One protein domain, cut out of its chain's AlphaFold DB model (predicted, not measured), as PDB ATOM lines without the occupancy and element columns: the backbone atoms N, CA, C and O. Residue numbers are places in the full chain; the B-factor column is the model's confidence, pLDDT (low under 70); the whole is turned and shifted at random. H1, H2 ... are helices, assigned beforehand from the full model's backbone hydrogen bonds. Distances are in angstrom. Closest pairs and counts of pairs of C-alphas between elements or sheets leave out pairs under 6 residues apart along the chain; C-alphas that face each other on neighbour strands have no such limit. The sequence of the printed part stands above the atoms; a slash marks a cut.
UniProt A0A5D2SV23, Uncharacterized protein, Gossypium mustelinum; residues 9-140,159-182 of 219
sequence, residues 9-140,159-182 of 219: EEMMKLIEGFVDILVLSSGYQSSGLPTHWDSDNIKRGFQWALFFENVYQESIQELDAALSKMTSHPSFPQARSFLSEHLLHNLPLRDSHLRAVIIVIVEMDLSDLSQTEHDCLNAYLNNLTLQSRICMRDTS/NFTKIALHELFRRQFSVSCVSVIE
ATOM      1  N   GLU A   9      -4.396  40.484   2.015       82.06
ATOM      2  CA  GLU A   9      -5.038  41.798   1.924       82.06
ATOM      3  C   GLU A   9      -5.095  42.298   0.474       82.06
ATOM      4  O   GLU A   9      -6.127  42.791   0.019       82.06
ATOM      5  N   GLU A  10      -4.006  42.145  -0.278       82.88
ATOM      6  CA  GLU A  10      -3.967  42.499  -1.698       82.88
ATOM      7  C   GLU A  10      -4.866  41.586  -2.534       82.88
ATOM      8  O   GLU A  10      -5.563  42.068  -3.426       82.88
ATOM      9  N   MET A  11      -4.930  40.292  -2.213       81.44
ATOM     10  CA  MET A  11      -5.835  39.366  -2.889       81.44
ATOM     11  C   MET A  11      -7.307  39.737  -2.684       81.44
ATOM     12  O   MET A  11      -8.081  39.683  -3.638       81.44
ATOM     13  N   MET A  12      -7.697  40.176  -1.484       83.81
ATOM     14  CA  MET A  12      -9.057  40.675  -1.244       83.81
ATOM     15  C   MET A  12      -9.368  41.925  -2.070       83.81
ATOM     16  O   MET A  12     -10.422  41.981  -2.699       83.81
ATOM     17  N   LYS A  13      -8.431  42.876  -2.169       88.06
ATOM     18  CA  LYS A  13      -8.594  44.069  -3.025       88.06
ATOM     19  C   LYS A  13      -8.760  43.702  -4.502       88.06
ATOM     20  O   LYS A  13      -9.537  44.335  -5.213       88.06
ATOM     21  N   LEU A  14      -8.053  42.674  -4.975       88.12
ATOM     22  CA  LEU A  14      -8.236  42.167  -6.335       88.12
ATOM     23  C   LEU A  14      -9.617  41.531  -6.517       88.12
ATOM     24  O   LEU A  14     -10.258  41.775  -7.534       88.12
ATOM     25  N   ILE A  15     -10.091  40.736  -5.556       86.81
ATOM     26  CA  ILE A  15     -11.432  40.135  -5.618       86.81
ATOM     27  C   ILE A  15     -12.507  41.229  -5.668       86.81
ATOM     28  O   ILE A  15     -13.418  41.143  -6.487       86.81
ATOM     29  N   GLU A  16     -12.386  42.280  -4.856       89.75
ATOM     30  CA  GLU A  16     -13.288  43.438  -4.910       89.75
ATOM     31  C   GLU A  16     -13.270  44.100  -6.297       89.75
ATOM     32  O   GLU A  16     -14.322  44.291  -6.908       89.75
ATOM     33  N   GLY A  17     -12.076  44.345  -6.850       90.38
ATOM     34  CA  GLY A  17     -11.926  44.886  -8.203       90.38
ATOM     35  C   GLY A  17     -12.535  43.991  -9.290       90.38
ATOM     36  O   GLY A  17     -13.114  44.493 -10.254       90.38
ATOM     37  N   PHE A  18     -12.472  42.667  -9.127       89.50
ATOM     38  CA  PHE A  18     -13.127  41.733 -10.041       89.50
ATOM     39  C   PHE A  18     -14.639  41.858 -10.014       89.50
ATOM     40  O   PHE A  18     -15.273  41.849 -11.065       89.50
ATOM     41  N   VAL A  19     -15.213  41.973  -8.815       89.44
ATOM     42  CA  VAL A  19     -16.655  42.137  -8.634       89.44
ATOM     43  C   VAL A  19     -17.121  43.439  -9.285       89.44
ATOM     44  O   VAL A  19     -18.123  43.428  -9.998       89.44
ATOM     45  N   ASP A  20     -16.369  44.532  -9.141       90.00
ATOM     46  CA  ASP A  20     -16.676  45.789  -9.834       90.00
ATOM     47  C   ASP A  20     -16.643  45.630 -11.361       90.00
ATOM     48  O   ASP A  20     -17.561  46.065 -12.062       90.00
ATOM     49  N   ILE A  21     -15.619  44.960 -11.901       90.38
ATOM     50  CA  ILE A  21     -15.532  44.685 -13.341       90.38
ATOM     51  C   ILE A  21     -16.656  43.757 -13.804       90.38
ATOM     52  O   ILE A  21     -17.178  43.961 -14.898       90.38
ATOM     53  N   LEU A  22     -17.067  42.774 -13.003       89.56
ATOM     54  CA  LEU A  22     -18.194  41.896 -13.308       89.56
ATOM     55  C   LEU A  22     -19.487  42.706 -13.460       89.56
ATOM     56  O   LEU A  22     -20.196  42.553 -14.452       89.56
ATOM     57  N   VAL A  23     -19.752  43.622 -12.526       88.94
ATOM     58  CA  VAL A  23     -20.917  44.519 -12.568       88.94
ATOM     59  C   VAL A  23     -20.887  45.401 -13.823       88.94
ATOM     60  O   VAL A  23     -21.886  45.480 -14.545       88.94
ATOM     61  N   LEU A  24     -19.731  45.995 -14.131       88.88
ATOM     62  CA  LEU A  24     -19.534  46.838 -15.318       88.88
ATOM     63  C   LEU A  24     -19.672  46.064 -16.633       88.88
ATOM     64  O   LEU A  24     -20.297  46.550 -17.576       88.88
ATOM     65  N   SER A  25     -19.120  44.852 -16.692       89.06
ATOM     66  CA  SER A  25     -19.223  43.951 -17.851       89.06
ATOM     67  C   SER A  25     -20.667  43.545 -18.115       89.06
ATOM     68  O   SER A  25     -21.054  43.351 -19.263       89.06
ATOM     69  N   SER A  26     -21.468  43.483 -17.051       86.25
ATOM     70  CA  SER A  26     -22.901  43.224 -17.097       86.25
ATOM     71  C   SER A  26     -23.739  44.467 -17.413       86.25
ATOM     72  O   SER A  26     -24.965  44.427 -17.327       86.25
ATOM     73  N   GLY A  27     -23.117  45.581 -17.806       86.06
ATOM     74  CA  GLY A  27     -23.836  46.796 -18.179       86.06
ATOM     75  C   GLY A  27     -24.544  47.460 -17.001       86.06
ATOM     76  O   GLY A  27     -25.546  48.146 -17.202       86.06
ATOM     77  N   TYR A  28     -24.018  47.302 -15.783       85.56
ATOM     78  CA  TYR A  28     -24.450  48.044 -14.599       85.56
ATOM     79  C   TYR A  28     -23.292  48.825 -13.979       85.56
ATOM     80  O   TYR A  28     -22.125  48.518 -14.179       85.56
ATOM     81  N   GLN A  29     -23.610  49.868 -13.224       83.06
ATOM     82  CA  GLN A  29     -22.667  50.517 -12.314       83.06
ATOM     83  C   GLN A  29     -22.747  49.849 -10.939       83.06
ATOM     84  O   GLN A  29     -23.772  49.253 -10.611       83.06
ATOM     85  N   SER A  30     -21.740  50.035 -10.077       78.00
ATOM     86  CA  SER A  30     -21.782  49.534  -8.688       78.00
ATOM     87  C   SER A  30     -22.965  50.100  -7.873       78.00
ATOM     88  O   SER A  30     -23.361  49.518  -6.871       78.00
ATOM     89  N   SER A  31     -23.589  51.198  -8.323       81.38
ATOM     90  CA  SER A  31     -24.849  51.739  -7.780       81.38
ATOM     91  C   SER A  31     -26.106  50.939  -8.168       81.38
ATOM     92  O   SER A  31     -27.202  51.270  -7.721       81.38
ATOM     93  N   GLY A  32     -25.974  49.924  -9.027       78.06
ATOM     94  CA  GLY A  32     -27.074  49.150  -9.607       78.06
ATOM     95  C   GLY A  32     -27.770  49.830 -10.791       78.06
ATOM     96  O   GLY A  32     -28.706  49.268 -11.360       78.06
ATOM     97  N   LEU A  33     -27.335  51.031 -11.189       81.75
ATOM     98  CA  LEU A  33     -27.903  51.729 -12.340       81.75
ATOM     99  C   LEU A  33     -27.435  51.093 -13.657       81.75
ATOM    100  O   LEU A  33     -26.256  50.751 -13.770       81.75
ATOM    101  N   PRO A  34     -28.311  50.975 -14.673       80.31
ATOM    102  CA  PRO A  34     -27.891  50.560 -16.004       80.31
ATOM    103  C   PRO A  34     -26.824  51.509 -16.556       80.31
ATOM    104  O   PRO A  34     -26.982  52.730 -16.513       80.31
ATOM    105  N   THR A  35     -25.759  50.946 -17.110       78.56
ATOM    106  CA  THR A  35     -24.751  51.663 -17.891       78.56
ATOM    107  C   THR A  35     -24.712  51.121 -19.315       78.56
ATOM    108  O   THR A  35     -25.427  50.185 -19.682       78.56
ATOM    109  N   HIS A  36     -23.899  51.750 -20.156       77.06
ATOM    110  CA  HIS A  36     -23.626  51.224 -21.478       77.06
ATOM    111  C   HIS A  36     -22.921  49.865 -21.365       77.06
ATOM    112  O   HIS A  36     -21.901  49.736 -20.696       77.06
ATOM    113  N   TRP A  37     -23.489  48.859 -22.028       80.19
ATOM    114  CA  TRP A  37     -22.838  47.575 -22.247       80.19
ATOM    115  C   TRP A  37     -21.721  47.760 -23.275       80.19
ATOM    116  O   TRP A  37     -22.000  47.829 -24.476       80.19
ATOM    117  N   ASP A  38     -20.481  47.884 -22.806       82.19
ATOM    118  CA  ASP A  38     -19.315  48.152 -23.648       82.19
ATOM    119  C   ASP A  38     -18.386  46.929 -23.766       82.19
ATOM    120  O   ASP A  38     -18.296  46.084 -22.874       82.19
ATOM    121  N   SER A  39     -17.712  46.803 -24.912       88.38
ATOM    122  CA  SER A  39     -16.788  45.694 -25.190       88.38
ATOM    123  C   SER A  39     -15.536  45.731 -24.316       88.38
ATOM    124  O   SER A  39     -14.942  44.687 -24.049       88.38
ATOM    125  N   ASP A  40     -15.140  46.914 -23.852       91.00
ATOM    126  CA  ASP A  40     -13.907  47.114 -23.093       91.00
ATOM    127  C   ASP A  40     -14.020  46.556 -21.672       91.00
ATOM    128  O   ASP A  40     -13.074  45.955 -21.160       91.00
ATOM    129  N   ASN A  41     -15.175  46.706 -21.025       91.12
ATOM    130  CA  ASN A  41     -15.476  46.111 -19.728       91.12
ATOM    131  C   ASN A  41     -15.564  44.598 -19.857       91.12
ATOM    132  O   ASN A  41     -14.913  43.915 -19.080       91.12
ATOM    133  N   ILE A  42     -16.257  44.078 -20.876       92.31
ATOM    134  CA  ILE A  42     -16.336  42.628 -21.127       92.31
ATOM    135  C   ILE A  42     -14.932  42.037 -21.305       92.31
ATOM    136  O   ILE A  42     -14.587  41.042 -20.667       92.31
ATOM    137  N   LYS A  43     -14.094  42.674 -22.134       94.44
ATOM    138  CA  LYS A  43     -12.705  42.256 -22.360       94.44
ATOM    139  C   LYS A  43     -11.895  42.294 -21.073       94.44
ATOM    140  O   LYS A  43     -11.190  41.331 -20.776       94.44
ATOM    141  N   ARG A  44     -12.037  43.357 -20.276       93.06
ATOM    142  CA  ARG A  44     -11.434  43.429 -18.940       93.06
ATOM    143  C   ARG A  44     -11.931  42.297 -18.046       93.06
ATOM    144  O   ARG A  44     -11.105  41.649 -17.421       93.06
ATOM    145  N   GLY A  45     -13.225  41.996 -18.032       93.12
ATOM    146  CA  GLY A  45     -13.787  40.875 -17.283       93.12
ATOM    147  C   GLY A  45     -13.078  39.567 -17.611       93.12
ATOM    148  O   GLY A  45     -12.587  38.892 -16.707       93.12
ATOM    149  N   PHE A  46     -12.943  39.238 -18.896       92.88
ATOM    150  CA  PHE A  46     -12.261  38.015 -19.319       92.88
ATOM    151  C   PHE A  46     -10.764  38.014 -18.984       92.88
ATOM    152  O   PHE A  46     -10.227  36.974 -18.606       92.88
ATOM    153  N   GLN A  47     -10.089  39.164 -19.065       92.69
ATOM    154  CA  GLN A  47      -8.691  39.302 -18.641       92.69
ATOM    155  C   GLN A  47      -8.521  39.078 -17.135       92.69
ATOM    156  O   GLN A  47      -7.608  38.366 -16.724       92.69
ATOM    157  N   TRP A  48      -9.407  39.645 -16.316       93.19
ATOM    158  CA  TRP A  48      -9.409  39.423 -14.872       93.19
ATOM    159  C   TRP A  48      -9.716  37.961 -14.533       93.19
ATOM    160  O   TRP A  48      -9.034  37.372 -13.700       93.19
ATOM    161  N   ALA A  49     -10.685  37.346 -15.214       90.81
ATOM    162  CA  ALA A  49     -11.000  35.933 -15.039       90.81
ATOM    163  C   ALA A  49      -9.792  35.030 -15.357       90.81
ATOM    164  O   ALA A  49      -9.472  34.132 -14.581       90.81
ATOM    165  N   LEU A  50      -9.078  35.306 -16.455       88.19
ATOM    166  CA  LEU A  50      -7.842  34.600 -16.801       88.19
ATOM    167  C   LEU A  50      -6.739  34.824 -15.757       88.19
ATOM    168  O   LEU A  50      -6.058  33.881 -15.363       88.19
ATOM    169  N   PHE A  51      -6.580  36.062 -15.283       86.44
ATOM    170  CA  PHE A  51      -5.624  36.396 -14.231       86.44
ATOM    171  C   PHE A  51      -5.874  35.577 -12.959       86.44
ATOM    172  O   PHE A  51      -4.939  34.973 -12.440       86.44
ATOM    173  N   PHE A  52      -7.121  35.495 -12.484       83.00
ATOM    174  CA  PHE A  52      -7.432  34.714 -11.287       83.00
ATOM    175  C   PHE A  52      -7.173  33.227 -11.473       83.00
ATOM    176  O   PHE A  52      -6.609  32.610 -10.576       83.00
ATOM    177  N   GLU A  53      -7.530  32.650 -12.622       80.81
ATOM    178  CA  GLU A  53      -7.213  31.245 -12.899       80.81
ATOM    179  C   GLU A  53      -5.710  30.968 -12.811       80.81
ATOM    180  O   GLU A  53      -5.315  29.987 -12.180       80.81
ATOM    181  N   ASN A  54      -4.877  31.861 -13.347       78.44
ATOM    182  CA  ASN A  54      -3.422  31.730 -13.265       78.44
ATOM    183  C   ASN A  54      -2.911  31.893 -11.824       78.44
ATOM    184  O   ASN A  54      -2.112  31.080 -11.367       78.44
ATOM    185  N   VAL A  55      -3.416  32.876 -11.070       73.38
ATOM    186  CA  VAL A  55      -3.055  33.071  -9.651       73.38
ATOM    187  C   VAL A  55      -3.430  31.855  -8.802       73.38
ATOM    188  O   VAL A  55      -2.660  31.446  -7.933       73.38
ATOM    189  N   TYR A  56      -4.588  31.243  -9.058       70.81
ATOM    190  CA  TYR A  56      -5.005  30.024  -8.366       70.81
ATOM    191  C   TYR A  56      -4.145  28.806  -8.736       70.81
ATOM    192  O   TYR A  56      -3.986  27.912  -7.904       70.81
ATOM    193  N   GLN A  57      -3.597  28.748  -9.955       68.38
ATOM    194  CA  GLN A  57      -2.708  27.667 -10.396       68.38
ATOM    195  C   GLN A  57      -1.268  27.819  -9.882       68.38
ATOM    196  O   GLN A  57      -0.634  26.819  -9.552       68.38
ATOM    197  N   GLU A  58      -0.751  29.045  -9.780       65.75
ATOM    198  CA  GLU A  58       0.641  29.355  -9.391       65.75
ATOM    199  C   GLU A  58       0.826  29.609  -7.878       65.75
ATOM    200  O   GLU A  58       1.789  30.248  -7.445       65.75
ATOM    201  N   SER A  59      -0.126  29.102  -7.095       60.62
ATOM    202  CA  SER A  59      -0.442  29.430  -5.705       60.62
ATOM    203  C   SER A  59       0.727  29.770  -4.750       60.62
ATOM    204  O   SER A  59       1.801  29.165  -4.732       60.62
ATOM    205  N   ILE A  60       0.440  30.773  -3.913       59.59
ATOM    206  CA  ILE A  60       1.298  31.466  -2.940       59.59
ATOM    207  C   ILE A  60       1.443  30.637  -1.657       59.59
ATOM    208  O   ILE A  60       0.452  30.146  -1.118       59.59
ATOM    209  N   GLN A  61       2.655  30.559  -1.100       56.09
ATOM    210  CA  GLN A  61       3.017  29.656   0.010       56.09
ATOM    211  C   GLN A  61       2.115  29.720   1.265       56.09
ATOM    212  O   GLN A  61       1.942  28.696   1.923       56.09
ATOM    213  N   GLU A  62       1.525  30.870   1.613       53.72
ATOM    214  CA  GLU A  62       0.620  30.999   2.778       53.72
ATOM    215  C   GLU A  62      -0.840  30.620   2.484       53.72
ATOM    216  O   GLU A  62      -1.585  30.250   3.393       53.72
ATOM    217  N   LEU A  63      -1.256  30.684   1.219       60.50
ATOM    218  CA  LEU A  63      -2.636  30.479   0.779       60.50
ATOM    219  C   LEU A  63      -2.850  29.087   0.141       60.50
ATOM    220  O   LEU A  63      -3.984  28.648  -0.078       60.50
ATOM    221  N   ASP A  64      -1.749  28.365  -0.071       68.25
ATOM    222  CA  ASP A  64      -1.663  27.157  -0.885       68.25
ATOM    223  C   ASP A  64      -2.520  25.993  -0.398       68.25
ATOM    224  O   ASP A  64      -3.276  25.420  -1.173       68.25
ATOM    225  N   ALA A  65      -2.521  25.677   0.898       67.56
ATOM    226  CA  ALA A  65      -3.294  24.534   1.391       67.56
ATOM    227  C   ALA A  65      -4.817  24.754   1.306       67.56
ATOM    228  O   ALA A  65      -5.572  23.818   1.024       67.56
ATOM    229  N   ALA A  66      -5.281  25.982   1.559       69.00
ATOM    230  CA  ALA A  66      -6.702  26.315   1.519       69.00
ATOM    231  C   ALA A  66      -7.204  26.439   0.075       69.00
ATOM    232  O   ALA A  66      -8.240  25.857  -0.253       69.00
ATOM    233  N   LEU A  67      -6.453  27.130  -0.792       69.31
ATOM    234  CA  LEU A  67      -6.789  27.232  -2.210       69.31
ATOM    235  C   LEU A  67      -6.670  25.897  -2.921       69.31
ATOM    236  O   LEU A  67      -7.613  25.539  -3.604       69.31
ATOM    237  N   SER A  68      -5.597  25.132  -2.712       69.69
ATOM    238  CA  SER A  68      -5.436  23.796  -3.299       69.69
ATOM    239  C   SER A  68      -6.608  22.886  -2.933       69.69
ATOM    240  O   SER A  68      -7.199  22.233  -3.793       69.69
ATOM    241  N   LYS A  69      -7.047  22.908  -1.668       72.81
ATOM    242  CA  LYS A  69      -8.243  22.170  -1.247       72.81
ATOM    243  C   LYS A  69      -9.506  22.674  -1.949       72.81
ATOM    244  O   LYS A  69     -10.330  21.860  -2.358       72.81
ATOM    245  N   MET A  70      -9.670  23.985  -2.091       70.50
ATOM    246  CA  MET A  70     -10.852  24.585  -2.707       70.50
ATOM    247  C   MET A  70     -10.904  24.340  -4.224       70.50
ATOM    248  O   MET A  70     -11.936  23.900  -4.717       70.50
ATOM    249  N   THR A  71      -9.792  24.526  -4.941       69.25
ATOM    250  CA  THR A  71      -9.655  24.319  -6.393       69.25
ATOM    251  C   THR A  71      -9.646  22.844  -6.780       69.25
ATOM    252  O   THR A  71     -10.042  22.510  -7.893       69.25
ATOM    253  N   SER A  72      -9.261  21.942  -5.867       69.06
ATOM    254  CA  SER A  72      -9.389  20.493  -6.081       69.06
ATOM    255  C   SER A  72     -10.841  20.011  -6.127       69.06
ATOM    256  O   SER A  72     -11.102  18.891  -6.571       69.06
ATOM    257  N   HIS A  73     -11.797  20.827  -5.664       72.06
ATOM    258  CA  HIS A  73     -13.201  20.459  -5.708       72.06
ATOM    259  C   HIS A  73     -13.702  20.500  -7.163       72.06
ATOM    260  O   HIS A  73     -13.594  21.546  -7.803       72.06
ATOM    261  N   PRO A  74     -14.318  19.426  -7.695       68.25
ATOM    262  CA  PRO A  74     -14.769  19.382  -9.093       68.25
ATOM    263  C   PRO A  74     -15.778  20.473  -9.469       68.25
ATOM    264  O   PRO A  74     -15.930  20.803 -10.638       68.25
ATOM    265  N   SER A  75     -16.487  21.015  -8.477       66.50
ATOM    266  CA  SER A  75     -17.449  22.109  -8.654       66.50
ATOM    267  C   SER A  75     -16.872  23.493  -8.352       66.50
ATOM    268  O   SER A  75     -17.642  24.445  -8.235       66.50
ATOM    269  N   PHE A  76     -15.562  23.615  -8.124       67.38
ATOM    270  CA  PHE A  76     -14.956  24.924  -7.943       67.38
ATOM    271  C   PHE A  76     -15.062  25.698  -9.260       67.38
ATOM    272  O   PHE A  76     -14.579  25.212 -10.288       67.38
ATOM    273  N   PRO A  77     -15.719  26.868  -9.269       63.31
ATOM    274  CA  PRO A  77     -15.951  27.586 -10.507       63.31
ATOM    275  C   PRO A  77     -14.623  28.099 -11.065       63.31
ATOM    276  O   PRO A  77     -13.916  28.877 -10.425       63.31
ATOM    277  N   GLN A  78     -14.301  27.688 -12.289       80.81
ATOM    278  CA  GLN A  78     -13.267  28.347 -13.080       80.81
ATOM    279  C   GLN A  78     -13.754  29.760 -13.412       80.81
ATOM    280  O   GLN A  78     -14.878  29.923 -13.893       80.81
ATOM    281  N   ALA A  79     -12.947  30.783 -13.128       85.44
ATOM    282  CA  ALA A  79     -13.385  32.175 -13.212       85.44
ATOM    283  C   ALA A  79     -13.879  32.556 -14.620       85.44
ATOM    284  O   ALA A  79     -14.836  33.322 -14.748       85.44
ATOM    285  N   ARG A  80     -13.290  31.990 -15.684       89.06
ATOM    286  CA  ARG A  80     -13.730  32.205 -17.072       89.06
ATOM    287  C   ARG A  80     -15.068  31.536 -17.367       89.06
ATOM    288  O   ARG A  80     -15.894  32.124 -18.067       89.06
ATOM    289  N   SER A  81     -15.301  30.347 -16.812       87.88
ATOM    290  CA  SER A  81     -16.596  29.660 -16.894       87.88
ATOM    291  C   SER A  81     -17.679  30.456 -16.168       87.88
ATOM    292  O   SER A  81     -18.697  30.798 -16.765       87.88
ATOM    293  N   PHE A  82     -17.391  30.882 -14.935       88.38
ATOM    294  CA  PHE A  82     -18.285  31.722 -14.142       88.38
ATOM    295  C   PHE A  82     -18.655  33.025 -14.859       88.38
ATOM    296  O   PHE A  82     -19.831  33.371 -14.939       88.38
ATOM    297  N   LEU A  83     -17.674  33.748 -15.410       91.19
ATOM    298  CA  LEU A  83     -17.944  34.985 -16.142       91.19
ATOM    299  C   LEU A  83     -18.784  34.732 -17.403       91.19
ATOM    300  O   LEU A  83     -19.704  35.497 -17.688       91.19
ATOM    301  N   SER A  84     -18.481  33.668 -18.150       91.19
ATOM    302  CA  SER A  84     -19.223  33.311 -19.365       91.19
ATOM    303  C   SER A  84     -20.674  32.974 -19.043       91.19
ATOM    304  O   SER A  84     -21.577  33.532 -19.662       91.19
ATOM    305  N   GLU A  85     -20.904  32.131 -18.035       90.62
ATOM    306  CA  GLU A  85     -22.242  31.830 -17.526       90.62
ATOM    307  C   GLU A  85     -22.934  33.120 -17.071       90.62
ATOM    308  O   GLU A  85     -24.069  33.391 -17.461       90.62
ATOM    309  N   HIS A  86     -22.229  33.986 -16.337       89.94
ATOM    310  CA  HIS A  86     -22.798  35.229 -15.837       89.94
ATOM    311  C   HIS A  86     -23.305  36.142 -16.960       89.94
ATOM    312  O   HIS A  86     -24.461  36.564 -16.932       89.94
ATOM    313  N   LEU A  87     -22.470  36.415 -17.963       90.75
ATOM    314  CA  LEU A  87     -22.822  37.295 -19.079       90.75
ATOM    315  C   LEU A  87     -23.866  36.666 -20.005       90.75
ATOM    316  O   LEU A  87     -24.717  37.371 -20.552       90.75
ATOM    317  N   LEU A  88     -23.809  35.346 -20.189       91.12
ATOM    318  CA  LEU A  88     -24.679  34.639 -21.120       91.12
ATOM    319  C   LEU A  88     -26.001  34.206 -20.503       91.12
ATOM    320  O   LEU A  88     -26.906  33.951 -21.284       91.12
ATOM    321  N   HIS A  89     -26.174  34.147 -19.178       89.38
ATOM    322  CA  HIS A  89     -27.414  33.661 -18.548       89.38
ATOM    323  C   HIS A  89     -28.166  34.718 -17.729       89.38
ATOM    324  O   HIS A  89     -29.394  34.681 -17.716       89.38
ATOM    325  N   ASN A  90     -27.499  35.690 -17.094       75.19
ATOM    326  CA  ASN A  90     -28.145  36.530 -16.066       75.19
ATOM    327  C   ASN A  90     -28.948  37.738 -16.575       75.19
ATOM    328  O   ASN A  90     -29.441  38.522 -15.766       75.19
ATOM    329  N   LEU A  91     -29.108  37.924 -17.888       67.69
ATOM    330  CA  LEU A  91     -29.782  39.105 -18.434       67.69
ATOM    331  C   LEU A  91     -30.707  38.776 -19.604       67.69
ATOM    332  O   LEU A  91     -30.489  37.776 -20.309       67.69
ATOM    333  N   PRO A  92     -31.703  39.647 -19.888       73.38
ATOM    334  CA  PRO A  92     -32.316  39.693 -21.205       73.38
ATOM    335  C   PRO A  92     -31.211  40.015 -22.219       73.38
ATOM    336  O   PRO A  92     -30.811  41.162 -22.439       73.38
ATOM    337  N   LEU A  93     -30.651  38.950 -22.781       81.12
ATOM    338  CA  LEU A  93     -29.523  38.988 -23.687       81.12
ATOM    339  C   LEU A  93     -30.039  39.445 -25.041       81.12
ATOM    340  O   LEU A  93     -30.605  38.672 -25.807       81.12
ATOM    341  N   ARG A  94     -29.887  40.742 -25.297       84.25
ATOM    342  CA  ARG A  94     -30.159  41.329 -26.606       84.25
ATOM    343  C   ARG A  94     -29.075  40.902 -27.589       84.25
ATOM    344  O   ARG A  94     -27.925  40.704 -27.191       84.25
ATOM    345  N   ASP A  95     -29.407  40.901 -28.874       87.50
ATOM    346  CA  ASP A  95     -28.468  40.614 -29.964       87.50
ATOM    347  C   ASP A  95     -27.187  41.450 -29.878       87.50
ATOM    348  O   ASP A  95     -26.098  40.959 -30.164       87.50
ATOM    349  N   SER A  96     -27.295  42.711 -29.449       85.44
ATOM    350  CA  SER A  96     -26.142  43.592 -29.255       85.44
ATOM    351  C   SER A  96     -25.208  43.113 -28.142       85.44
ATOM    352  O   SER A  96     -23.994  43.195 -28.303       85.44
ATOM    353  N   HIS A  97     -25.752  42.598 -27.034       86.44
ATOM    354  CA  HIS A  97     -24.958  42.076 -25.918       86.44
ATOM    355  C   HIS A  97     -24.272  40.772 -26.320       86.44
ATOM    356  O   HIS A  97     -23.064  40.640 -26.155       86.44
ATOM    357  N   LEU A  98     -25.026  39.849 -26.930       89.75
ATOM    358  CA  LEU A  98     -24.488  38.589 -27.437       89.75
ATOM    359  C   LEU A  98     -23.365  38.839 -28.451       89.75
ATOM    360  O   LEU A  98     -22.293  38.252 -28.347       89.75
ATOM    361  N   ARG A  99     -23.583  39.759 -29.399       91.19
ATOM    362  CA  ARG A  99     -22.570  40.149 -30.384       91.19
ATOM    363  C   ARG A  99     -21.316  40.708 -29.716       91.19
ATOM    364  O   ARG A  99     -20.226  40.314 -30.108       91.19
ATOM    365  N   ALA A 100     -21.462  41.600 -28.737       91.00
ATOM    366  CA  ALA A 100     -20.323  42.179 -28.027       91.00
ATOM    367  C   ALA A 100     -19.505  41.102 -27.297       91.00
ATOM    368  O   ALA A 100     -18.286  41.067 -27.438       91.00
ATOM    369  N   VAL A 101     -20.175  40.185 -26.590       92.31
ATOM    370  CA  VAL A 101     -19.519  39.066 -25.896       92.31
ATOM    371  C   VAL A 101     -18.788  38.155 -26.886       92.31
ATOM    372  O   VAL A 101     -17.606  37.887 -26.698       92.31
ATOM    373  N   ILE A 102     -19.443  37.734 -27.975       93.56
ATOM    374  CA  ILE A 102     -18.827  36.859 -28.986       93.56
ATOM    375  C   ILE A 102     -17.618  37.531 -29.645       93.56
ATOM    376  O   ILE A 102     -16.594  36.876 -29.818       93.56
ATOM    377  N   ILE A 103     -17.712  38.817 -30.006       94.25
ATOM    378  CA  ILE A 103     -16.590  39.549 -30.615       94.25
ATOM    379  C   ILE A 103     -15.384  39.537 -29.680       94.25
ATOM    380  O   ILE A 103     -14.299  39.158 -30.108       94.25
ATOM    381  N   VAL A 104     -15.577  39.890 -28.406       95.25
ATOM    382  CA  VAL A 104     -14.484  39.917 -27.425       95.25
ATOM    383  C   VAL A 104     -13.849  38.537 -27.257       95.25
ATOM    384  O   VAL A 104     -12.628  38.429 -27.231       95.25
ATOM    385  N   ILE A 105     -14.659  37.480 -27.190       94.56
ATOM    386  CA  ILE A 105     -14.176  36.100 -27.060       94.56
ATOM    387  C   ILE A 105     -13.326  35.694 -28.266       94.56
ATOM    388  O   ILE A 105     -12.203  35.222 -28.093       94.56
ATOM    389  N   VAL A 106     -13.822  35.944 -29.483       94.69
ATOM    390  CA  VAL A 106     -13.094  35.666 -30.730       94.69
ATOM    391  C   VAL A 106     -11.787  36.460 -30.774       94.69
ATOM    392  O   VAL A 106     -10.742  35.908 -31.108       94.69
ATOM    393  N   GLU A 107     -11.817  37.747 -30.423       94.56
ATOM    394  CA  GLU A 107     -10.623  38.596 -30.388       94.56
ATOM    395  C   GLU A 107      -9.578  38.089 -29.392       94.56
ATOM    396  O   GLU A 107      -8.385  38.094 -29.701       94.56
ATOM    397  N   MET A 108     -10.003  37.661 -28.201       92.94
ATOM    398  CA  MET A 108      -9.101  37.143 -27.175       92.94
ATOM    399  C   MET A 108      -8.479  35.810 -27.585       92.94
ATOM    400  O   MET A 108      -7.261  35.671 -27.492       92.94
ATOM    401  N   ASP A 109      -9.273  34.879 -28.113       92.81
ATOM    402  CA  ASP A 109      -8.766  33.589 -28.591       92.81
ATOM    403  C   ASP A 109      -7.836  33.751 -29.803       92.81
ATOM    404  O   ASP A 109      -6.793  33.103 -29.876       92.81
ATOM    405  N   LEU A 110      -8.155  34.647 -30.746       92.50
ATOM    406  CA  LEU A 110      -7.267  34.948 -31.876       92.50
ATOM    407  C   LEU A 110      -5.963  35.609 -31.421       92.50
ATOM    408  O   LEU A 110      -4.905  35.315 -31.980       92.50
ATOM    409  N   SER A 111      -6.026  36.491 -30.419       91.38
ATOM    410  CA  SER A 111      -4.835  37.130 -29.847       91.38
ATOM    411  C   SER A 111      -3.909  36.098 -29.203       91.38
ATOM    412  O   SER A 111      -2.695  36.189 -29.374       91.38
ATOM    413  N   ASP A 112      -4.464  35.101 -28.514       88.06
ATOM    414  CA  ASP A 112      -3.700  33.997 -27.926       88.06
ATOM    415  C   ASP A 112      -3.088  33.086 -29.005       88.06
ATOM    416  O   ASP A 112      -1.874  32.873 -29.041       88.06
ATOM    417  N   LEU A 113      -3.893  32.653 -29.984       88.38
ATOM    418  CA  LEU A 113      -3.432  31.814 -31.098       88.38
ATOM    419  C   LEU A 113      -2.351  32.489 -31.945       88.38
ATOM    420  O   LEU A 113      -1.418  31.826 -32.392       88.38
ATOM    421  N   SER A 114      -2.429  33.806 -32.147       87.88
ATOM    422  CA  SER A 114      -1.433  34.550 -32.932       87.88
ATOM    423  C   SER A 114      -0.013  34.491 -32.356       87.88
ATOM    424  O   SER A 114       0.951  34.751 -33.073       87.88
ATOM    425  N   GLN A 115       0.134  34.127 -31.077       86.44
ATOM    426  CA  GLN A 115       1.440  33.972 -30.435       86.44
ATOM    427  C   GLN A 115       2.136  32.662 -30.823       86.44
ATOM    428  O   GLN A 115       3.358  32.566 -30.714       86.44
ATOM    429  N   THR A 116       1.378  31.653 -31.261       83.00
ATOM    430  CA  THR A 116       1.882  30.290 -31.494       83.00
ATOM    431  C   THR A 116       1.659  29.793 -32.922       83.00
ATOM    432  O   THR A 116       2.446  28.982 -33.411       83.00
ATOM    433  N   GLU A 117       0.645  30.305 -33.622       81.00
ATOM    434  CA  GLU A 117       0.240  29.855 -34.952       81.00
ATOM    435  C   GLU A 117       0.400  30.936 -36.029       81.00
ATOM    436  O   GLU A 117      -0.007  32.084 -35.862       81.00
ATOM    437  N   HIS A 118       0.955  30.549 -37.183       81.38
ATOM    438  CA  HIS A 118       1.187  31.466 -38.306       81.38
ATOM    439  C   HIS A 118      -0.099  31.821 -39.076       81.38
ATOM    440  O   HIS A 118      -0.204  32.915 -39.624       81.38
ATOM    441  N   ASP A 119      -1.079  30.912 -39.093       90.62
ATOM    442  CA  ASP A 119      -2.394  31.091 -39.718       90.62
ATOM    443  C   ASP A 119      -3.504  30.940 -38.664       90.62
ATOM    444  O   ASP A 119      -4.304  30.001 -38.665       90.62
ATOM    445  N   CYS A 120      -3.503  31.871 -37.705       90.12
ATOM    446  CA  CYS A 120      -4.366  31.815 -36.524       90.12
ATOM    447  C   CYS A 120      -5.867  31.818 -36.859       90.12
ATOM    448  O   CYS A 120      -6.655  31.223 -36.124       90.12
ATOM    449  N   LEU A 121      -6.281  32.430 -37.977       92.12
ATOM    450  CA  LEU A 121      -7.684  32.450 -38.397       92.12
ATOM    451  C   LEU A 121      -8.156  31.054 -38.818       92.12
ATOM    452  O   LEU A 121      -9.199  30.594 -38.351       92.12
ATOM    453  N   ASN A 122      -7.406  30.372 -39.688       92.62
ATOM    454  CA  ASN A 122      -7.786  29.028 -40.123       92.62
ATOM    455  C   ASN A 122      -7.716  28.032 -38.964       92.62
ATOM    456  O   ASN A 122      -8.601  27.184 -38.833       92.62
ATOM    457  N   ALA A 123      -6.720  28.169 -38.089       90.56
ATOM    458  CA  ALA A 123      -6.624  27.392 -36.861       90.56
ATOM    459  C   ALA A 123      -7.864  27.556 -35.975       90.56
ATOM    460  O   ALA A 123      -8.504  26.572 -35.594       90.56
ATOM    461  N   TYR A 124      -8.257  28.808 -35.727       92.56
ATOM    462  CA  TYR A 124      -9.444  29.144 -34.954       92.56
ATOM    463  C   TYR A 124     -10.719  28.556 -35.576       92.56
ATOM    464  O   TYR A 124     -11.494  27.901 -34.884       92.56
ATOM    465  N   LEU A 125     -10.928  28.722 -36.887       93.50
ATOM    466  CA  LEU A 125     -12.115  28.207 -37.584       93.50
ATOM    467  C   LEU A 125     -12.197  26.674 -37.564       93.50
ATOM    468  O   LEU A 125     -13.284  26.110 -37.385       93.50
ATOM    469  N   ASN A 126     -11.060  25.991 -37.716       90.69
ATOM    470  CA  ASN A 126     -10.988  24.535 -37.603       90.69
ATOM    471  C   ASN A 126     -11.356  24.075 -36.187       90.69
ATOM    472  O   ASN A 126     -12.155  23.148 -36.028       90.69
ATOM    473  N   ASN A 127     -10.838  24.761 -35.164       89.62
ATOM    474  CA  ASN A 127     -11.142  24.472 -33.766       89.62
ATOM    475  C   ASN A 127     -12.626  24.729 -33.449       89.62
ATOM    476  O   ASN A 127     -13.306  23.847 -32.934       89.62
ATOM    477  N   LEU A 128     -13.177  25.869 -33.875       91.31
ATOM    478  CA  LEU A 128     -14.597  26.206 -33.726       91.31
ATOM    479  C   LEU A 128     -15.514  25.146 -34.360       91.31
ATOM    480  O   LEU A 128     -16.519  24.728 -33.775       91.31
ATOM    481  N   THR A 129     -15.161  24.670 -35.557       89.88
ATOM    482  CA  THR A 129     -15.915  23.616 -36.253       89.88
ATOM    483  C   THR A 129     -15.878  22.295 -35.484       89.88
ATOM    484  O   THR A 129     -16.873  21.569 -35.441       89.88
ATOM    485  N   LEU A 130     -14.745  21.965 -34.861       87.44
ATOM    486  CA  LEU A 130     -14.610  20.760 -34.048       87.44
ATOM    487  C   LEU A 130     -15.407  20.879 -32.741       87.44
ATOM    488  O   LEU A 130     -16.214  20.000 -32.435       87.44
ATOM    489  N   GLN A 131     -15.230  21.980 -32.010       86.88
ATOM    490  CA  GLN A 131     -15.889  22.238 -30.728       86.88
ATOM    491  C   GLN A 131     -17.413  22.288 -30.858       86.88
ATOM    492  O   GLN A 131     -18.114  21.669 -30.059       86.88
ATOM    493  N   SER A 132     -17.939  22.949 -31.894       84.88
ATOM    494  CA  SER A 132     -19.388  23.012 -32.134       84.88
ATOM    495  C   SER A 132     -20.008  21.627 -32.346       84.88
ATOM    496  O   SER A 132     -21.087  21.351 -31.824       84.88
ATOM    497  N   ARG A 133     -19.320  20.713 -33.044       83.81
ATOM    498  CA  ARG A 133     -19.793  19.327 -33.230       83.81
ATOM    499  C   ARG A 133     -19.799  18.523 -31.936       83.81
ATOM    500  O   ARG A 133     -20.694  17.702 -31.753       83.81
ATOM    501  N   ILE A 134     -18.791  18.716 -31.087       79.94
ATOM    502  CA  ILE A 134     -18.686  18.023 -29.797       79.94
ATOM    503  C   ILE A 134     -19.818  18.492 -28.883       79.94
ATOM    504  O   ILE A 134     -20.614  17.676 -28.431       79.94
ATOM    505  N   CYS A 135     -19.968  19.808 -28.727       74.62
ATOM    506  CA  CYS A 135     -20.952  20.383 -27.817       74.62
ATOM    507  C   CYS A 135     -22.398  20.012 -28.193       74.62
ATOM    508  O   CYS A 135     -23.189  19.668 -27.323       74.62
ATOM    509  N   MET A 136     -22.721  19.981 -29.495       69.94
ATOM    510  CA  MET A 136     -24.032  19.527 -29.990       69.94
ATOM    511  C   MET A 136     -24.352  18.073 -29.614       69.94
ATOM    512  O   MET A 136     -25.514  17.722 -29.376       69.94
ATOM    513  N   ARG A 137     -23.334  17.207 -29.591       66.75
ATOM    514  CA  ARG A 137     -23.501  15.785 -29.277       66.75
ATOM    515  C   ARG A 137     -23.791  15.585 -27.793       66.75
ATOM    516  O   ARG A 137     -24.688  14.814 -27.474       66.75
ATOM    517  N   ASP A 138     -23.113  16.327 -26.922       59.09
ATOM    518  CA  ASP A 138     -23.271  16.207 -25.470       59.09
ATOM    519  C   ASP A 138     -24.682  16.616 -25.006       59.09
ATOM    520  O   ASP A 138     -25.293  15.914 -24.199       59.09
ATOM    521  N   THR A 139     -25.275  17.648 -25.617       53.28
ATOM    522  CA  THR A 139     -26.677  18.049 -25.373       53.28
ATOM    523  C   THR A 139     -27.729  17.060 -25.880       53.28
ATOM    524  O   THR A 139     -28.870  17.100 -25.427       53.28
ATOM    525  N   SER A 140     -27.385  16.165 -26.812       50.66
ATOM    526  CA  SER A 140     -28.343  15.204 -27.387       50.66
ATOM    527  C   SER A 140     -28.492  13.924 -26.549       50.66
ATOM    528  O   SER A 140     -29.344  13.090 -26.855       50.66
ATOM    529  N   ASN A 159     -10.196  27.155 -24.224       85.44
ATOM    530  CA  ASN A 159     -10.247  28.513 -24.768       85.44
ATOM    531  C   ASN A 159     -11.618  29.165 -24.515       85.44
ATOM    532  O   ASN A 159     -12.593  28.481 -24.181       85.44
ATOM    533  N   PHE A 160     -11.702  30.491 -24.640       91.31
ATOM    534  CA  PHE A 160     -12.928  31.215 -24.296       91.31
ATOM    535  C   PHE A 160     -14.107  30.783 -25.182       91.31
ATOM    536  O   PHE A 160     -15.232  30.668 -24.698       91.31
ATOM    537  N   THR A 161     -13.851  30.459 -26.450       92.75
ATOM    538  CA  THR A 161     -14.856  29.970 -27.404       92.75
ATOM    539  C   THR A 161     -15.493  28.661 -26.968       92.75
ATOM    540  O   THR A 161     -16.718  28.535 -27.029       92.75
ATOM    541  N   LYS A 162     -14.704  27.694 -26.488       91.19
ATOM    542  CA  LYS A 162     -15.229  26.408 -26.013       91.19
ATOM    543  C   LYS A 162     -16.193  26.608 -24.849       91.19
ATOM    544  O   LYS A 162     -17.285  26.040 -24.850       91.19
ATOM    545  N   ILE A 163     -15.798  27.447 -23.891       90.50
ATOM    546  CA  ILE A 163     -16.607  27.795 -22.720       90.50
ATOM    547  C   ILE A 163     -17.896  28.506 -23.164       90.50
ATOM    548  O   ILE A 163     -18.989  28.144 -22.734       90.50
ATOM    549  N   ALA A 164     -17.792  29.472 -24.080       92.12
ATOM    550  CA  ALA A 164     -18.939  30.216 -24.591       92.12
ATOM    551  C   ALA A 164     -19.945  29.325 -25.324       92.12
ATOM    552  O   ALA A 164     -21.148  29.462 -25.116       92.12
ATOM    553  N   LEU A 165     -19.466  28.404 -26.168       91.75
ATOM    554  CA  LEU A 165     -20.317  27.434 -26.853       91.75
ATOM    555  C   LEU A 165     -21.088  26.587 -25.843       91.75
ATOM    556  O   LEU A 165     -22.308  26.483 -25.953       91.75
ATOM    557  N   HIS A 166     -20.396  26.039 -24.844       89.94
ATOM    558  CA  HIS A 166     -21.019  25.250 -23.787       89.94
ATOM    559  C   HIS A 166     -22.144  26.018 -23.082       89.94
ATOM    560  O   HIS A 166     -23.270  25.527 -22.983       89.94
ATOM    561  N   GLU A 167     -21.879  27.255 -22.663       90.88
ATOM    562  CA  GLU A 167     -22.871  28.068 -21.958       90.88
ATOM    563  C   GLU A 167     -24.029  28.531 -22.852       90.88
ATOM    564  O   GLU A 167     -25.182  28.550 -22.409       90.88
ATOM    565  N   LEU A 168     -23.775  28.817 -24.133       90.94
ATOM    566  CA  LEU A 168     -24.829  29.115 -25.105       90.94
ATOM    567  C   LEU A 168     -25.756  27.918 -25.327       90.94
ATOM    568  O   LEU A 168     -26.977  28.091 -25.335       90.94
ATOM    569  N   PHE A 169     -25.205  26.710 -25.465       89.25
ATOM    570  CA  PHE A 169     -26.007  25.498 -25.614       89.25
ATOM    571  C   PHE A 169     -26.813  25.186 -24.356       89.25
ATOM    572  O   PHE A 169     -27.997  24.864 -24.464       89.25
ATOM    573  N   ARG A 170     -26.228  25.358 -23.163       89.00
ATOM    574  CA  ARG A 170     -26.962  25.227 -21.895       89.00
ATOM    575  C   ARG A 170     -28.126  26.207 -21.812       89.00
ATOM    576  O   ARG A 170     -29.239  25.803 -21.478       89.00
ATOM    577  N   ARG A 171     -27.906  27.478 -22.162       89.00
ATOM    578  CA  ARG A 171     -28.984  28.472 -22.213       89.00
ATOM    579  C   ARG A 171     -30.060  28.085 -23.227       89.00
ATOM    580  O   ARG A 171     -31.242  28.156 -22.902       89.00
ATOM    581  N   GLN A 172     -29.670  27.682 -24.435       88.50
ATOM    582  CA  GLN A 172     -30.607  27.273 -25.481       88.50
ATOM    583  C   GLN A 172     -31.462  26.083 -25.032       88.50
ATOM    584  O   GLN A 172     -32.675  26.101 -25.233       88.50
ATOM    585  N   PHE A 173     -30.846  25.083 -24.403       87.62
ATOM    586  CA  PHE A 173     -31.545  23.926 -23.856       87.62
ATOM    587  C   PHE A 173     -32.587  24.350 -22.816       87.62
ATOM    588  O   PHE A 173     -33.761  24.023 -22.963       87.62
ATOM    589  N   SER A 174     -32.192  25.167 -21.832       88.25
ATOM    590  CA  SER A 174     -33.107  25.695 -20.812       88.25
ATOM    591  C   SER A 174     -34.287  26.461 -21.422       88.25
ATOM    592  O   SER A 174     -35.431  26.232 -21.038       88.25
ATOM    593  N   VAL A 175     -34.030  27.331 -22.406       87.56
ATOM    594  CA  VAL A 175     -35.083  28.089 -23.110       87.56
ATOM    595  C   VAL A 175     -36.025  27.156 -23.875       87.56
ATOM    596  O   VAL A 175     -37.238  27.339 -23.827       87.56
ATOM    597  N   SER A 176     -35.489  26.130 -24.544       86.75
ATOM    598  CA  SER A 176     -36.301  25.140 -25.255       86.75
ATOM    599  C   SER A 176     -37.193  24.344 -24.303       86.75
ATOM    600  O   SER A 176     -38.360  24.131 -24.613       86.75
ATOM    601  N   CYS A 177     -36.676  23.919 -23.146       87.06
ATOM    602  CA  CYS A 177     -37.467  23.208 -22.141       87.06
ATOM    603  C   CYS A 177     -38.614  24.070 -21.604       87.06
ATOM    604  O   CYS A 177     -39.736  23.582 -21.498       87.06
ATOM    605  N   VAL A 178     -38.349  25.347 -21.303       89.38
ATOM    606  CA  VAL A 178     -39.392  26.286 -20.862       89.38
ATOM    607  C   VAL A 178     -40.467  26.436 -21.935       89.38
ATOM    608  O   VAL A 178     -41.643  26.303 -21.618       89.38
ATOM    609  N   SER A 179     -40.080  26.602 -23.203       90.25
ATOM    610  CA  SER A 179     -41.034  26.712 -24.314       90.25
ATOM    611  C   SER A 179     -41.920  25.469 -24.470       90.25
ATOM    612  O   SER A 179     -43.106  25.613 -24.749       90.25
ATOM    613  N   VAL A 180     -41.368  24.263 -24.294       94.12
ATOM    614  CA  VAL A 180     -42.150  23.011 -24.344       94.12
ATOM    615  C   VAL A 180     -43.153  22.957 -23.193       94.12
ATOM    616  O   VAL A 180     -44.321  22.656 -23.409       94.12
ATOM    617  N   ILE A 181     -42.720  23.295 -21.974       94.25
ATOM    618  CA  ILE A 181     -43.603  23.333 -20.799       94.25
ATOM    619  C   ILE A 181     -44.721  24.366 -20.991       94.25
ATOM    620  O   ILE A 181     -45.867  24.103 -20.633       94.25
ATOM    621  N   GLU A 182     -44.409  25.532 -21.555       93.94
ATOM    622  CA  GLU A 182     -45.395  26.571 -21.864       93.94
ATOM    623  C   GLU A 182     -46.437  26.088 -22.885       93.94
ATOM    624  O   GLU A 182     -47.632  26.302 -22.674       93.94
TER     625      GLU A 182
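AT A GLANCE: This is residues 9 to 140 and 159 to 182 of the 219 residues of an uncharacterized protein of Gossypium mustelinum (UniProt A0A5D2SV23). The longest helix, H7, packs on the V that H5 and H6 make where they meet near their ends, while its last residues, 174 to 182, stick out free. Short H4 packs between H7 and H2, near the middle; H2 and H1 form a helical hairpin beyond it, and small H3 is set off near the end of H2. The printed part has 156 residues with seven named helices, H1 to H7 in chain order, and no named strand, in the class all helix. It is compact, with a radius of gyration of the C-alphas of 17.1 A and spans of 48 by 43 by 30 A.

IN THESE COORDINATES: H7, residues 160 to 182, is 32.9 A long and runs from C-alpha 160 at (-12.928, 31.215, -24.296) to C-alpha 182 at (-45.395, 26.571, -21.864). H6, residues 120 to 139, is 28.5 A long, and H5, residues 95 to 113, is 26.6 A. H4 holds residues 79 to 89, 15.1 A, and H3 residues 64 to 71, 10.1 A. H2, residues 39 to 57, is 27.2 A long. H1, residues 9 to 25, is 24.4 A long and begins with C-alpha 9 at (-5.038, 41.798, 1.924).

HOW THE PARTS SIT: H7 touches H6, with Cys 135 and His 166 the closest C-alphas at 6.3 A; the tilt of 34 degrees is shallow, only just short of steep. Residues 160 to 164 of H7 touch H5, closest at Phe 160 and Ile 105, 5.7 A. H5 and H6 touch through residues 109 to 113 and 120 to 124, closest at Leu 113 and Cys 120, 5.5 A, at a steep tilt of 58 degrees, opposite ways. H7 also touches H4, closest at Glu 167 and Glu 85, 5.8 A. H4 touches residues 45 to 53 of H2, closest at Ala 79 and Ala 49, 4.8 A. Residues 39 to 43 of H2 touch H5, closest at Ser 39 and Ala 100, 5.7 A. Residues 18 to 25 of H1 touch H2 in a hairpin, closest at Ser 25 and Ile 42, 4.6 A. H3 touches no helix but is near H2, its Leu 67 C-alpha 7.0 A from that of Tyr 56. Every O i to N i+4 pair is within hydrogen-bond range in H1, H2, H3, H4, H5 and H7; in H6, 15 of 16 are.

THE WHOLE: The C-alphas of Gln 61 and Glu 182 are the two farthest apart, 53.2 A. Residues 141 to 158 are not printed, and C-alphas 140 and 159 are 22.6 A apart across that cut. The link from H1 to H2, 13 residues, is long. Mean pLDDT of the printed part is 83.8; 24 residues are under 70, among them 57 to 68 and 136 to 140.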